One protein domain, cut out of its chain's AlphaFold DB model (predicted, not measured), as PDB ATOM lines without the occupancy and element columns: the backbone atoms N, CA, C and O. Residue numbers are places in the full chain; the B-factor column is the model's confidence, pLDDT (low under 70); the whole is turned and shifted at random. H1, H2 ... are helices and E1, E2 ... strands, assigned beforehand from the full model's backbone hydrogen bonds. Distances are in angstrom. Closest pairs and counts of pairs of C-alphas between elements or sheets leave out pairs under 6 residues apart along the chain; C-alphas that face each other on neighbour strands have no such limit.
ATOM      1  N   PRO A 536     146.212 184.224 185.587       92.06
ATOM      2  CA  PRO A 536     147.090 183.123 185.974       92.06
ATOM      3  C   PRO A 536     148.521 183.342 185.483       92.06
ATOM      4  O   PRO A 536     148.746 184.067 184.517       92.06
ATOM      5  N   LEU A 537     149.503 182.715 186.134       90.50
ATOM      6  CA  LEU A 537     150.919 182.831 185.775       90.50
ATOM      7  C   LEU A 537     151.485 181.447 185.479       90.50
ATOM      8  O   LEU A 537     151.618 180.629 186.386       90.50
ATOM      9  N   MET A 538     151.848 181.200 184.224       89.06
ATOM     10  CA  MET A 538     152.380 179.913 183.795       89.06
ATOM     11  C   MET A 538     153.866 180.016 183.465       89.06
ATOM     12  O   MET A 538     154.302 180.904 182.737       89.06
ATOM     13  N   LYS A 539     154.642 179.062 183.975       89.19
ATOM     14  CA  LYS A 539     156.054 178.878 183.656       89.19
ATOM     15  C   LYS A 539     156.213 177.672 182.737       89.19
ATOM     16  O   LYS A 539     155.666 176.605 183.012       89.19
ATOM     17  N   VAL A 540     156.995 177.842 181.675       89.88
ATOM     18  CA  VAL A 540     157.333 176.776 180.723       89.88
ATOM     19  C   VAL A 540     158.770 176.334 180.966       89.88
ATOM     20  O   VAL A 540     159.668 177.164 181.123       89.88
ATOM     21  N   SER A 541     158.984 175.025 181.015       88.38
ATOM     22  CA  SER A 541     160.304 174.397 181.096       88.38
ATOM     23  C   SER A 541     160.356 173.179 180.184       88.38
ATOM     24  O   SER A 541     159.318 172.599 179.884       88.38
ATOM     25  N   THR A 542     161.549 172.794 179.748       89.94
ATOM     26  CA  THR A 542     161.758 171.621 178.896       89.94
ATOM     27  C   THR A 542     162.995 170.848 179.341       89.94
ATOM     28  O   THR A 542     163.864 171.415 180.007       89.94
ATOM     29  N   THR A 543     163.053 169.557 179.012       89.88
ATOM     30  CA  THR A 543     164.219 168.689 179.246       89.88
ATOM     31  C   THR A 543     165.414 169.030 178.356       89.88
ATOM     32  O   THR A 543     166.539 168.646 178.672       89.88
ATOM     33  N   LEU A 544     165.192 169.764 177.263       87.50
ATOM     34  CA  LEU A 544     166.250 170.212 176.362       87.50
ATOM     35  C   LEU A 544     167.093 171.348 176.976       87.50
ATOM     36  O   LEU A 544     166.577 172.172 177.741       87.50
ATOM     37  N   PRO A 545     168.392 171.435 176.635       84.81
ATOM     38  CA  PRO A 545     169.259 172.512 177.100       84.81
ATOM     39  C   PRO A 545     168.810 173.876 176.560       84.81
ATOM     40  O   PRO A 545     168.199 173.982 175.498       84.81
ATOM     41  N   LYS A 546     169.134 174.949 177.289       83.00
ATOM     42  CA  LYS A 546     168.804 176.319 176.868       83.00
ATOM     43  C   LYS A 546     169.693 176.762 175.709       83.00
ATOM     44  O   LYS A 546     170.909 176.595 175.778       83.00
ATOM     45  N   ALA A 547     169.107 177.391 174.693       69.44
ATOM     46  CA  ALA A 547     169.866 177.966 173.585       69.44
ATOM     47  C   ALA A 547     170.721 179.151 174.073       69.44
ATOM     48  O   ALA A 547     170.202 180.083 174.688       69.44
ATOM     49  N   THR A 548     172.031 179.112 173.814       55.97
ATOM     50  CA  THR A 548     173.023 180.094 174.296       55.97
ATOM     51  C   THR A 548     173.199 181.310 173.379       55.97
ATOM     52  O   THR A 548     173.889 182.250 173.767       55.97
ATOM     53  N   GLN A 549     172.572 181.340 172.196       55.22
ATOM     54  CA  GLN A 549     172.692 182.442 171.233       55.22
ATOM     55  C   GLN A 549     171.339 182.794 170.594       55.22
ATOM     56  O   GLN A 549     170.705 181.974 169.935       55.22
ATOM     57  N   PHE A 550     170.922 184.042 170.790       53.66
ATOM     58  CA  PHE A 550     169.754 184.689 170.195       53.66
ATOM     59  C   PHE A 550     170.240 185.525 168.998       53.66
ATOM     60  O   PHE A 550     170.595 186.683 169.188       53.66
ATOM     61  N   GLY A 558     162.201 190.671 174.676       49.81
ATOM     62  CA  GLY A 558     161.344 190.264 175.782       49.81
ATOM     63  C   GLY A 558     160.191 189.325 175.450       49.81
ATOM     64  O   GLY A 558     159.519 188.940 176.395       49.81
ATOM     65  N   SER A 559     159.945 188.911 174.197       55.50
ATOM     66  CA  SER A 559     158.800 188.031 173.856       55.50
ATOM     67  C   SER A 559     158.991 186.528 174.125       55.50
ATOM     68  O   SER A 559     158.002 185.799 174.035       55.50
ATOM     69  N   VAL A 560     160.206 186.036 174.407       61.50
ATOM     70  CA  VAL A 560     160.499 184.592 174.562       61.50
ATOM     71  C   VAL A 560     160.582 184.209 176.036       61.50
ATOM     72  O   VAL A 560     161.286 184.855 176.809       61.50
ATOM     73  N   SER A 561     159.853 183.167 176.446       66.62
ATOM     74  CA  SER A 561     159.785 182.759 177.859       66.62
ATOM     75  C   SER A 561     160.737 181.639 178.233       66.62
ATOM     76  O   SER A 561     161.286 181.615 179.334       66.62
ATOM     77  N   CYS A 562     160.953 180.723 177.303       79.88
ATOM     78  CA  CYS A 562     161.922 179.653 177.410       79.88
ATOM     79  C   CYS A 562     162.511 179.422 176.016       79.88
ATOM     80  O   CYS A 562     161.807 179.560 175.018       79.88
ATOM     81  N   SER A 563     163.800 179.113 175.939       86.38
ATOM     82  CA  SER A 563     164.444 178.667 174.706       86.38
ATOM     83  C   SER A 563     165.010 177.275 174.929       86.38
ATOM     84  O   SER A 563     165.554 176.987 175.998       86.38
ATOM     85  N   ALA A 564     164.874 176.429 173.919       86.50
ATOM     86  CA  ALA A 564     165.389 175.076 173.895       86.50
ATOM     87  C   ALA A 564     166.279 174.892 172.674       86.50
ATOM     88  O   ALA A 564     165.996 175.426 171.601       86.50
ATOM     89  N   TYR A 565     167.339 174.124 172.854       87.94
ATOM     90  CA  TYR A 565     168.316 173.817 171.833       87.94
ATOM     91  C   TYR A 565     168.485 172.309 171.711       87.94
ATOM     92  O   TYR A 565     168.601 171.610 172.716       87.94
ATOM     93  N   VAL A 566     168.549 171.815 170.481       87.00
ATOM     94  CA  VAL A 566     168.926 170.433 170.196       87.00
ATOM     95  C   VAL A 566     169.817 170.394 168.957       87.00
ATOM     96  O   VAL A 566     169.560 171.093 167.983       87.00
ATOM     97  N   SER A 567     170.873 169.586 168.993       84.31
ATOM     98  CA  SER A 567     171.676 169.262 167.810       84.31
ATOM     99  C   SER A 567     171.300 167.851 167.387       84.31
ATOM    100  O   SER A 567     171.484 166.927 168.171       84.31
ATOM    101  N   LEU A 568     170.796 167.701 166.167       81.12
ATOM    102  CA  LEU A 568     170.370 166.432 165.587       81.12
ATOM    103  C   LEU A 568     171.177 166.132 164.334       81.12
ATOM    104  O   LEU A 568     171.578 167.035 163.598       81.12
ATOM    105  N   MET A 569     171.379 164.856 164.063       75.00
ATOM    106  CA  MET A 569     171.848 164.404 162.763       75.00
ATOM    107  C   MET A 569     170.667 164.331 161.783       75.00
ATOM    108  O   MET A 569     169.519 164.123 162.172       75.00
ATOM    109  N   ALA A 570     170.913 164.518 160.488       73.25
ATOM    110  CA  ALA A 570     169.865 164.426 159.474       73.25
ATOM    111  C   ALA A 570     169.196 163.036 159.505       73.25
ATOM    112  O   ALA A 570     169.862 162.018 159.281       73.25
ATOM    113  N   GLY A 571     167.885 163.014 159.777       67.31
ATOM    114  CA  GLY A 571     167.078 161.799 159.947       67.31
ATOM    115  C   GLY A 571     166.949 161.304 161.394       67.31
ATOM    116  O   GLY A 571     166.180 160.381 161.645       67.31
ATOM    117  N   GLU A 572     167.660 161.908 162.347       72.19
ATOM    118  CA  GLU A 572     167.512 161.622 163.775       72.19
ATOM    119  C   GLU A 572     166.238 162.275 164.332       72.19
ATOM    120  O   GLU A 572     165.836 163.362 163.911       72.19
ATOM    121  N   SER A 573     165.611 161.614 165.304       74.12
ATOM    122  CA  SER A 573     164.484 162.157 166.062       74.12
ATOM    123  C   SER A 573     164.855 162.235 167.538       74.12
ATOM    124  O   SER A 573     165.587 161.392 168.052       74.12
ATOM    125  N   CYS A 574     164.372 163.271 168.218       79.69
ATOM    126  CA  CYS A 574     164.586 163.464 169.643       79.69
ATOM    127  C   CYS A 574     163.249 163.745 170.315       79.69
ATOM    128  O   CYS A 574     162.514 164.647 169.911       79.69
ATOM    129  N   GLU A 575     162.953 162.970 171.352       86.94
ATOM    130  CA  GLU A 575     161.825 163.228 172.234       86.94
ATOM    131  C   GLU A 575     162.225 164.250 173.300       86.94
ATOM    132  O   GLU A 575     163.304 164.176 173.896       86.94
ATOM    133  N   CYS A 576     161.342 165.210 173.566       85.56
ATOM    134  CA  CYS A 576     161.508 166.150 174.662       85.56
ATOM    135  C   CYS A 576     160.203 166.316 175.434       85.56
ATOM    136  O   CYS A 576     159.112 166.249 174.871       85.56
ATOM    137  N   GLU A 577     160.322 166.561 176.735       90.81
ATOM    138  CA  GLU A 577     159.176 166.849 177.586       90.81
ATOM    139  C   GLU A 577     159.080 168.365 177.774       90.81
ATOM    140  O   GLU A 577     160.065 169.022 178.128       90.81
ATOM    141  N   VAL A 578     157.894 168.931 177.536       90.69
ATOM    142  CA  VAL A 578     157.583 170.335 177.833       90.69
ATOM    143  C   VAL A 578     156.662 170.376 179.046       90.69
ATOM    144  O   VAL A 578     155.486 170.032 178.976       90.69
ATOM    145  N   LYS A 579     157.202 170.835 180.175       91.31
ATOM    146  CA  LYS A 579     156.483 170.942 181.440       91.31
ATOM    147  C   LYS A 579     155.925 172.348 181.626       91.31
ATOM    148  O   LYS A 579     156.676 173.315 181.801       91.31
ATOM    149  N   LEU A 580     154.597 172.436 181.645       92.00
ATOM    150  CA  LEU A 580     153.827 173.635 181.975       92.00
ATOM    151  C   LEU A 580     153.515 173.629 183.477       92.00
ATOM    152  O   LEU A 580     152.915 172.687 183.984       92.00
ATOM    153  N   THR A 581     153.935 174.659 184.209       91.25
ATOM    154  CA  THR A 581     153.692 174.769 185.658       91.25
ATOM    155  C   THR A 581     152.956 176.066 185.964       91.25
ATOM    156  O   THR A 581     153.466 177.144 185.663       91.25
ATOM    157  N   ASN A 582     151.781 175.988 186.592       92.00
ATOM    158  CA  ASN A 582     151.133 177.173 187.152       92.00
ATOM    159  C   ASN A 582     151.902 177.621 188.403       92.00
ATOM    160  O   ASN A 582     151.914 176.921 189.412       92.00
ATOM    161  N   SER A 583     152.565 178.771 188.324       87.12
ATOM    162  CA  SER A 583     153.291 179.390 189.437       87.12
ATOM    163  C   SER A 583     152.507 180.532 190.091       87.12
ATOM    164  O   SER A 583     153.018 181.185 191.000       87.12
ATOM    165  N   GLY A 584     151.296 180.817 189.606       86.12
ATOM    166  CA  GLY A 584     150.403 181.834 190.150       86.12
ATOM    167  C   GLY A 584     149.445 181.298 191.215       86.12
ATOM    168  O   GLY A 584     149.339 180.099 191.450       86.12
ATOM    169  N   LYS A 585     148.706 182.217 191.848       87.25
ATOM    170  CA  LYS A 585     147.628 181.887 192.803       87.25
ATOM    171  C   LYS A 585     146.299 181.549 192.123       87.25
ATOM    172  O   LYS A 585     145.406 181.005 192.760       87.25
ATOM    173  N   ILE A 586     146.159 181.920 190.854       91.88
ATOM    174  CA  ILE A 586     144.923 181.788 190.081       91.88
ATOM    175  C   ILE A 586     145.023 180.506 189.256       91.88
ATOM    176  O   ILE A 586     146.062 180.293 188.620       91.88
ATOM    177  N   PRO A 587     143.996 179.642 189.266       90.50
ATOM    178  CA  PRO A 587     143.999 178.422 188.472       90.50
ATOM    179  C   PRO A 587     144.024 178.740 186.972       90.50
ATOM    180  O   PRO A 587     143.443 179.722 186.512       90.50
ATOM    181  N   VAL A 588     144.711 177.896 186.203       92.12
ATOM    182  CA  VAL A 588     144.631 177.913 184.739       92.12
ATOM    183  C   VAL A 588     143.451 177.032 184.342       92.12
ATOM    184  O   VAL A 588     143.429 175.857 184.692       92.12
ATOM    185  N   GLU A 589     142.482 177.594 183.627       91.94
ATOM    186  CA  GLU A 589     141.239 176.902 183.248       91.94
ATOM    187  C   GLU A 589     141.257 176.429 181.792       91.94
ATOM    188  O   GLU A 589     140.629 175.429 181.457       91.94
ATOM    189  N   ALA A 590     141.981 177.131 180.914       89.62
ATOM    190  CA  ALA A 590     142.136 176.739 179.519       89.62
ATOM    191  C   ALA A 590     143.512 177.132 178.977       89.62
ATOM    192  O   ALA A 590     144.039 178.198 179.317       89.62
ATOM    193  N   ILE A 591     144.059 176.278 178.109       92.00
ATOM    194  CA  ILE A 591     145.328 176.474 177.406       92.00
ATOM    195  C   ILE A 591     145.117 176.123 175.931       92.00
ATOM    196  O   ILE A 591     144.738 174.999 175.619       92.00
ATOM    197  N   ASP A 592     145.408 177.069 175.042       90.31
ATOM    198  CA  ASP A 592     145.499 176.850 173.602       90.31
ATOM    199  C   ASP A 592     146.980 176.821 173.199       90.31
ATOM    200  O   ASP A 592     147.759 177.701 173.586       90.31
ATOM    201  N   ILE A 593     147.371 175.822 172.408       90.81
ATOM    202  CA  ILE A 593     148.747 175.642 171.933       90.81
ATOM    203  C   ILE A 593     148.789 175.961 170.442       90.81
ATOM    204  O   ILE A 593     147.993 175.434 169.668       90.81
ATOM    205  N   PHE A 594     149.727 176.814 170.044       88.44
ATOM    206  CA  PHE A 594     149.966 177.171 168.649       88.44
ATOM    207  C   PHE A 594     151.422 176.891 168.301       88.44
ATOM    208  O   PHE A 594     152.319 177.289 169.046       88.44
ATOM    209  N   LEU A 595     151.648 176.239 167.166       85.06
ATOM    210  CA  LEU A 595     152.961 176.126 166.548       85.06
ATOM    211  C   LEU A 595     153.035 177.167 165.430       85.06
ATOM    212  O   LEU A 595     152.197 177.169 164.532       85.06
ATOM    213  N   GLU A 596     153.988 178.085 165.532       81.62
ATOM    214  CA  GLU A 596     154.326 179.028 164.469       81.62
ATOM    215  C   GLU A 596     155.648 178.555 163.857       81.62
ATOM    216  O   GLU A 596     156.684 178.546 164.532       81.62
ATOM    217  N   GLU A 597     155.569 178.075 162.617       67.81
ATOM    218  CA  GLU A 597     156.716 177.674 161.803       67.81
ATOM    219  C   GLU A 597     157.149 178.863 160.938       67.81
ATOM    220  O   GLU A 597     156.302 179.612 160.449       67.81
ATOM    221  N   ASP A 598     158.455 179.045 160.736       58.88
ATOM    222  CA  ASP A 598     158.948 179.977 159.722       58.88
ATOM    223  C   ASP A 598     158.758 179.354 158.327       58.88
ATOM    224  O   ASP A 598     159.422 178.377 157.969       58.88
ATOM    225  N   ASP A 599     157.877 179.952 157.518       47.75
ATOM    226  CA  ASP A 599     157.495 179.502 156.165       47.75
ATOM    227  C   ASP A 599     158.680 179.401 155.166       47.75
ATOM    228  O   ASP A 599     158.528 178.873 154.061       47.75
ATOM    229  N   GLU A 600     159.882 179.884 155.512       45.28
ATOM    230  CA  GLU A 600     161.062 179.864 154.628       45.28
ATOM    231  C   GLU A 600     161.911 178.583 154.709       45.28
ATOM    232  O   GLU A 600     162.853 178.398 153.923       45.28
ATOM    233  N   ASP A 643     184.731 170.430 156.446       60.44
ATOM    234  CA  ASP A 643     184.080 171.099 157.563       60.44
ATOM    235  C   ASP A 643     182.563 170.888 157.490       60.44
ATOM    236  O   ASP A 643     181.847 171.549 156.732       60.44
ATOM    237  N   ALA A 644     182.078 169.921 158.269       60.41
ATOM    238  CA  ALA A 644     180.660 169.593 158.355       60.41
ATOM    239  C   ALA A 644     179.809 170.759 158.900       60.41
ATOM    240  O   ALA A 644     178.593 170.756 158.690       60.41
ATOM    241  N   GLU A 645     180.417 171.768 159.543       62.78
ATOM    242  CA  GLU A 645     179.706 172.971 159.993       62.78
ATOM    243  C   GLU A 645     179.168 173.806 158.821       62.78
ATOM    244  O   GLU A 645     178.126 174.442 158.961       62.78
ATOM    245  N   MET A 646     179.782 173.743 157.630       62.53
ATOM    246  CA  MET A 646     179.314 174.499 156.455       62.53
ATOM    247  C   MET A 646     177.957 174.032 155.902       62.53
ATOM    248  O   MET A 646     177.312 174.773 155.160       62.53
ATOM    249  N   LEU A 647     177.529 172.809 156.223       63.97
ATOM    250  CA  LEU A 647     176.243 172.244 155.790       63.97
ATOM    251  C   LEU A 647     175.207 172.197 156.918       63.97
ATOM    252  O   LEU A 647     174.140 171.603 156.747       63.97
ATOM    253  N   LEU A 648     175.515 172.799 158.069       70.62
ATOM    254  CA  LEU A 648     174.607 172.852 159.202       70.62
ATOM    255  C   LEU A 648     173.363 173.662 158.831       70.62
ATOM    256  O   LEU A 648     173.446 174.784 158.330       70.62
ATOM    257  N   LYS A 649     172.189 173.084 159.089       74.06
ATOM    258  CA  LYS A 649     170.906 173.759 158.901       74.06
ATOM    259  C   LYS A 649     170.305 174.077 160.260       74.06
ATOM    260  O   LYS A 649     170.178 173.193 161.098       74.06
ATOM    261  N   ILE A 650     169.897 175.323 160.457       78.81
ATOM    262  CA  ILE A 650     169.160 175.738 161.651       78.81
ATOM    263  C   ILE A 650     167.670 175.729 161.308       78.81
ATOM    264  O   ILE A 650     167.268 176.255 160.271       78.81
ATOM    265  N   ILE A 651     166.869 175.107 162.168       80.50
ATOM    266  CA  ILE A 651     165.411 175.194 162.146       80.50
ATOM    267  C   ILE A 651     164.973 175.840 163.451       80.50
ATOM    268  O   ILE A 651     165.356 175.389 164.531       80.50
ATOM    269  N   GLU A 652     164.173 176.891 163.342       83.12
ATOM    270  CA  GLU A 652     163.548 177.554 164.477       83.12
ATOM    271  C   GLU A 652     162.033 177.359 164.380       83.12
ATOM    272  O   GLU A 652     161.441 177.457 163.308       83.12
ATOM    273  N   ALA A 653     161.413 177.019 165.504       83.38
ATOM    274  CA  ALA A 653     159.972 176.887 165.628       83.38
ATOM    275  C   ALA A 653     159.533 177.506 166.952       83.38
ATOM    276  O   ALA A 653     160.188 177.328 167.984       83.38
ATOM    277  N   THR A 654     158.416 178.229 166.949       86.69
ATOM    278  CA  THR A 654     157.910 178.880 168.160       86.69
ATOM    279  C   THR A 654     156.616 178.225 168.614       86.69
ATOM    280  O   THR A 654     155.577 178.336 167.967       86.69
ATOM    281  N   LEU A 655     156.656 177.593 169.785       88.81
ATOM    282  CA  LEU A 655     155.464 177.122 170.484       88.81
ATOM    283  C   LEU A 655     154.901 178.254 171.344       88.81
ATOM    284  O   LEU A 655     155.531 178.701 172.305       88.81
ATOM    285  N   LYS A 656     153.698 178.725 171.019       89.75
ATOM    286  CA  LYS A 656     152.964 179.727 171.800       89.75
ATOM    287  C   LYS A 656     151.877 179.040 172.617       89.75
ATOM    288  O   LYS A 656     150.979 178.408 172.070       89.75
ATOM    289  N   PHE A 657     151.921 179.235 173.926       90.88
ATOM    290  CA  PHE A 657     150.907 178.783 174.867       90.88
ATOM    291  C   PHE A 657     150.069 179.988 175.277       90.88
ATOM    292  O   PHE A 657     150.544 180.866 176.001       90.88
ATOM    293  N   ARG A 658     148.825 180.050 174.806       90.81
ATOM    294  CA  ARG A 658     147.844 181.034 175.267       90.81
ATOM    295  C   ARG A 658     147.052 180.413 176.399       90.81
ATOM    296  O   ARG A 658     146.519 179.327 176.236       90.81
ATOM    297  N   TYR A 659     146.940 181.098 177.525       92.62
ATOM    298  CA  TYR A 659     146.268 180.542 178.693       92.62
ATOM    299  C   TYR A 659     145.427 181.588 179.416       92.62
ATOM    300  O   TYR A 659     145.721 182.788 179.393       92.62
ATOM    301  N   ARG A 660     144.346 181.115 180.035       91.88
ATOM    302  CA  ARG A 660     143.358 181.936 180.745       91.88
ATOM    303  C   ARG A 660     142.808 181.205 181.967       91.88
ATOM    304  O   ARG A 660     142.890 179.979 182.054       91.88
ATOM    305  N   GLY A 661     142.244 181.970 182.889       88.81
ATOM    306  CA  GLY A 661     141.587 181.466 184.091       88.81
ATOM    307  C   GLY A 661     141.274 182.593 185.067       88.81
ATOM    308  O   GLY A 661     141.797 183.704 184.917       88.81
ATOM    309  N   GLY A 662     140.414 182.314 186.044       88.88
ATOM    310  CA  GLY A 662     139.950 183.301 187.013       88.88
ATOM    311  C   GLY A 662     139.128 184.435 186.392       88.88
ATOM    312  O   GLY A 662     138.683 184.367 185.245       88.88
ATOM    313  N   GLU A 663     138.959 185.518 187.153       85.56
ATOM    314  CA  GLU A 663     138.147 186.681 186.763       85.56
ATOM    315  C   GLU A 663     138.594 187.283 185.423       85.56
ATOM    316  O   GLU A 663     137.762 187.583 184.567       85.56
ATOM    317  N   GLY A 664     139.905 187.372 185.172       81.56
ATOM    318  CA  GLY A 664     140.414 187.899 183.903       81.56
ATOM    319  C   GLY A 664     140.041 187.030 182.701       81.56
ATOM    320  O   GLY A 664     139.761 187.557 181.626       81.56
ATOM    321  N   GLY A 665     139.963 185.708 182.885       79.12
ATOM    322  CA  GLY A 665     139.511 184.783 181.845       79.12
ATOM    323  C   GLY A 665     138.043 184.979 181.456       79.12
ATOM    324  O   GLY A 665     137.705 184.821 180.283       79.12
ATOM    325  N   THR A 666     137.189 185.364 182.411       79.88
ATOM    326  CA  THR A 666     135.764 185.647 182.154       79.88
ATOM    327  C   THR A 666     135.546 186.933 181.355       79.88
ATOM    328  O   THR A 666     134.617 187.003 180.555       79.88
ATOM    329  N   GLU A 667     136.450 187.907 181.485       80.88
ATOM    330  CA  GLU A 667     136.457 189.160 180.715       80.88
ATOM    331  C   GLU A 667     137.253 189.062 179.393       80.88
ATOM    332  O   GLU A 667     137.715 190.068 178.852       80.88
ATOM    333  N   ASP A 668     137.435 187.846 178.863       86.50
ATOM    334  CA  ASP A 668     138.162 187.560 177.617       86.50
ATOM    335  C   ASP A 668     139.636 188.031 177.610       86.50
ATOM    336  O   ASP A 668     140.228 188.232 176.542       86.50
ATOM    337  N   TYR A 669     140.275 188.156 178.780       90.06
ATOM    338  CA  TYR A 669     141.720 188.364 178.881       90.06
ATOM    339  C   TYR A 669     142.487 187.041 178.990       90.06
ATOM    340  O   TYR A 669     142.071 186.085 179.644       90.06
ATOM    341  N   CYS A 670     143.659 186.994 178.366       89.81
ATOM    342  CA  CYS A 670     144.588 185.873 178.437       89.81
ATOM    343  C   CYS A 670     146.038 186.353 178.506       89.81
ATOM    344  O   CYS A 670     146.349 187.506 178.197       89.81
ATOM    345  N   ARG A 671     146.939 185.453 178.901       91.06
ATOM    346  CA  ARG A 671     148.387 185.638 178.770       91.06
ATOM    347  C   ARG A 671     148.935 184.693 177.714       91.06
ATOM    348  O   ARG A 671     148.311 183.685 177.372       91.06
ATOM    349  N   ILE A 672     150.100 185.046 177.181       89.94
ATOM    350  CA  ILE A 672     150.812 184.239 176.196       89.94
ATOM    351  C   ILE A 672     152.231 184.015 176.710       89.94
ATOM    352  O   ILE A 672     152.939 184.957 177.055       89.94
ATOM    353  N   THR A 673     152.642 182.755 176.747       88.62
ATOM    354  CA  THR A 673     154.004 182.335 177.081       88.62
ATOM    355  C   THR A 673     154.540 181.530 175.907       88.62
ATOM    356  O   THR A 673     153.793 180.828 175.232       88.62
ATOM    357  N   THR A 674     155.825 181.665 175.617       88.62
ATOM    358  CA  THR A 674     156.422 181.197 174.359       88.62
ATOM    359  C   THR A 674     157.667 180.360 174.628       88.62
ATOM    360  O   THR A 674     158.516 180.726 175.448       88.62
ATOM    361  N   LEU A 675     157.765 179.228 173.936       88.19
ATOM    362  CA  LEU A 675     158.930 178.356 173.902       88.19
ATOM    363  C   LEU A 675     159.519 178.400 172.493       88.19
ATOM    364  O   LEU A 675     158.884 177.948 171.544       88.19
ATOM    365  N   LEU A 676     160.723 178.950 172.371       87.81
ATOM    366  CA  LEU A 676     161.490 178.898 171.131       87.81
ATOM    367  C   LEU A 676     162.249 177.571 171.085       87.81
ATOM    368  O   LEU A 676     163.078 177.313 171.958       87.81
ATOM    369  N   LEU A 677     161.970 176.749 170.083       86.12
ATOM    370  CA  LEU A 677     162.702 175.524 169.796       86.12
ATOM    371  C   LEU A 677     163.678 175.797 168.657       86.12
ATOM    372  O   LEU A 677     163.263 176.164 167.561       86.12
ATOM    373  N   ARG A 678     164.969 175.601 168.916       86.06
ATOM    374  CA  ARG A 678     166.020 175.687 167.905       86.06
ATOM    375  C   ARG A 678     166.670 174.322 167.725       86.06
ATOM    376  O   ARG A 678     167.254 173.785 168.664       86.06
ATOM    377  N   ALA A 679     166.582 173.785 166.516       84.88
ATOM    378  CA  ALA A 679     167.216 172.537 166.128       84.88
ATOM    379  C   ALA A 679     168.348 172.808 165.131       84.88
ATOM    380  O   ALA A 679     168.136 173.407 164.078       84.88
ATOM    381  N   GLU A 680     169.553 172.352 165.455       84.94
ATOM    382  CA  GLU A 680     170.691 172.339 164.540       84.94
ATOM    383  C   GLU A 680     170.808 170.963 163.904       84.94
ATOM    384  O   GLU A 680     171.124 169.983 164.572       84.94
ATOM    385  N   ILE A 681     170.540 170.895 162.605       80.44
ATOM    386  CA  ILE A 681     170.609 169.670 161.821       80.44
ATOM    387  C   ILE A 681     171.977 169.597 161.158       80.44
ATOM    388  O   ILE A 681     172.300 170.389 160.268       80.44
ATOM    389  N   LYS A 682     172.767 168.615 161.581       78.00
ATOM    390  CA  LYS A 682     174.063 168.277 160.994       78.00
ATOM    391  C   LYS A 682     173.890 167.178 159.946       78.00
ATOM    392  O   LYS A 682     173.079 166.271 160.139       78.00
ATOM    393  N   PRO A 683     174.632 167.211 158.830       74.62
ATOM    394  CA  PRO A 683     174.582 166.127 157.856       74.62
ATOM    395  C   PRO A 683     175.098 164.815 158.463       74.62
ATOM    396  O   PRO A 683     176.171 164.793 159.058       74.62
ATOM    397  N   SER A 684     174.353 163.720 158.291       76.44
ATOM    398  CA  SER A 684     174.792 162.361 158.667       76.44
ATOM    399  C   SER A 684     175.754 161.797 157.621       76.44
ATOM    400  O   SER A 684     176.871 161.378 157.918       76.44
TER     401      SER A 684
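AT A GLANCE: This is residues 536 to 550, 558 to 600 and 643 to 684 of the 787 residues of the protein "Putative trafficking protein particle complex subunit 9" of Stichopus japonicus (UniProt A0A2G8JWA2). A long, twisted sheet of four strands has the smaller sheet of E1 and E3 over part of it, a sandwich in which the sheets are only partly face to face. The two long strands E5 and E6 run side by side along the rod, with the tiny helix H2 where they join at one end and the tiny helix H1 near the other end. The 100 printed residues include, along the chain, E1 E2 E3 E4 H1 E5 H2 E6; the larger sheet, in the order E2 E6 E5 E4, is mixed, and the class is mostly strand. The whole is loose, with a radius of gyration of the C-alphas of 16.3 A and spans of 56 by 26 by 24 A.

IN THESE COORDINATES: E1 is residues 538 to 542, with C-alpha 538 at (152.380, 179.913, 183.795). E2 is residues 562 to 569, 23.4 A long, and E3 is residues 578 to 582. E4 is residues 590 to 597, 23.0 A long. H1 is residues 644 to 647. E5 is residues 649 to 660, 36.1 A long, with C-alpha 649 at (170.906, 173.759, 158.901). H2 is residues 662 to 666. E6 is residues 669 to 682, 42.1 A long, and ends with C-alpha 682 at (174.063, 168.277, 160.994).

HOW THE PARTS SIT: In the larger sheet E5 and E6 are inner strands, antiparallel at 162 degrees, with N 655 and O 675 at 2.9 A. The edge strand E2 is parallel to E6 at 24 degrees, with N 564 and O 676 at 2.8 A. The other edge strand, E4, is antiparallel to E5 at 160 degrees, with N 592 and O 658 at 2.8 A. In the smaller sheet E1 and E3 are antiparallel at 157 degrees, with N 539 and O 581 at 2.8 A. The facing parts of the two sheets are 8.5 A apart centre to centre, and their best planes stand 26 degrees apart. The closest C-alphas of E1 and E6, those of Val 540 and Leu 675, are 7.2 A apart. E3 and E6 are apart. H1 only grazes the larger sheet, with residues 644 to 647. H2 is on that sheet but over none of its strands. In H2 the O i to N i+4 pair is within hydrogen-bond range; H1 is too short for one.

THE WHOLE: The C-alphas farthest apart, those of Asp 643 and Glu 663, are 56.6 A apart. Residues 551 to 557 are not printed, with 11.5 A between C-alphas 550 and 558. Residues 601 to 642 are not printed either, with 24.8 A between C-alphas 600 and 643. Of the links that are printed whole, none is long. The mean pLDDT of the printed part is 81.1, and 18 residues are under 70: 547 to 550, 558 to 561, 571, 597 to 600 and 643 to 647.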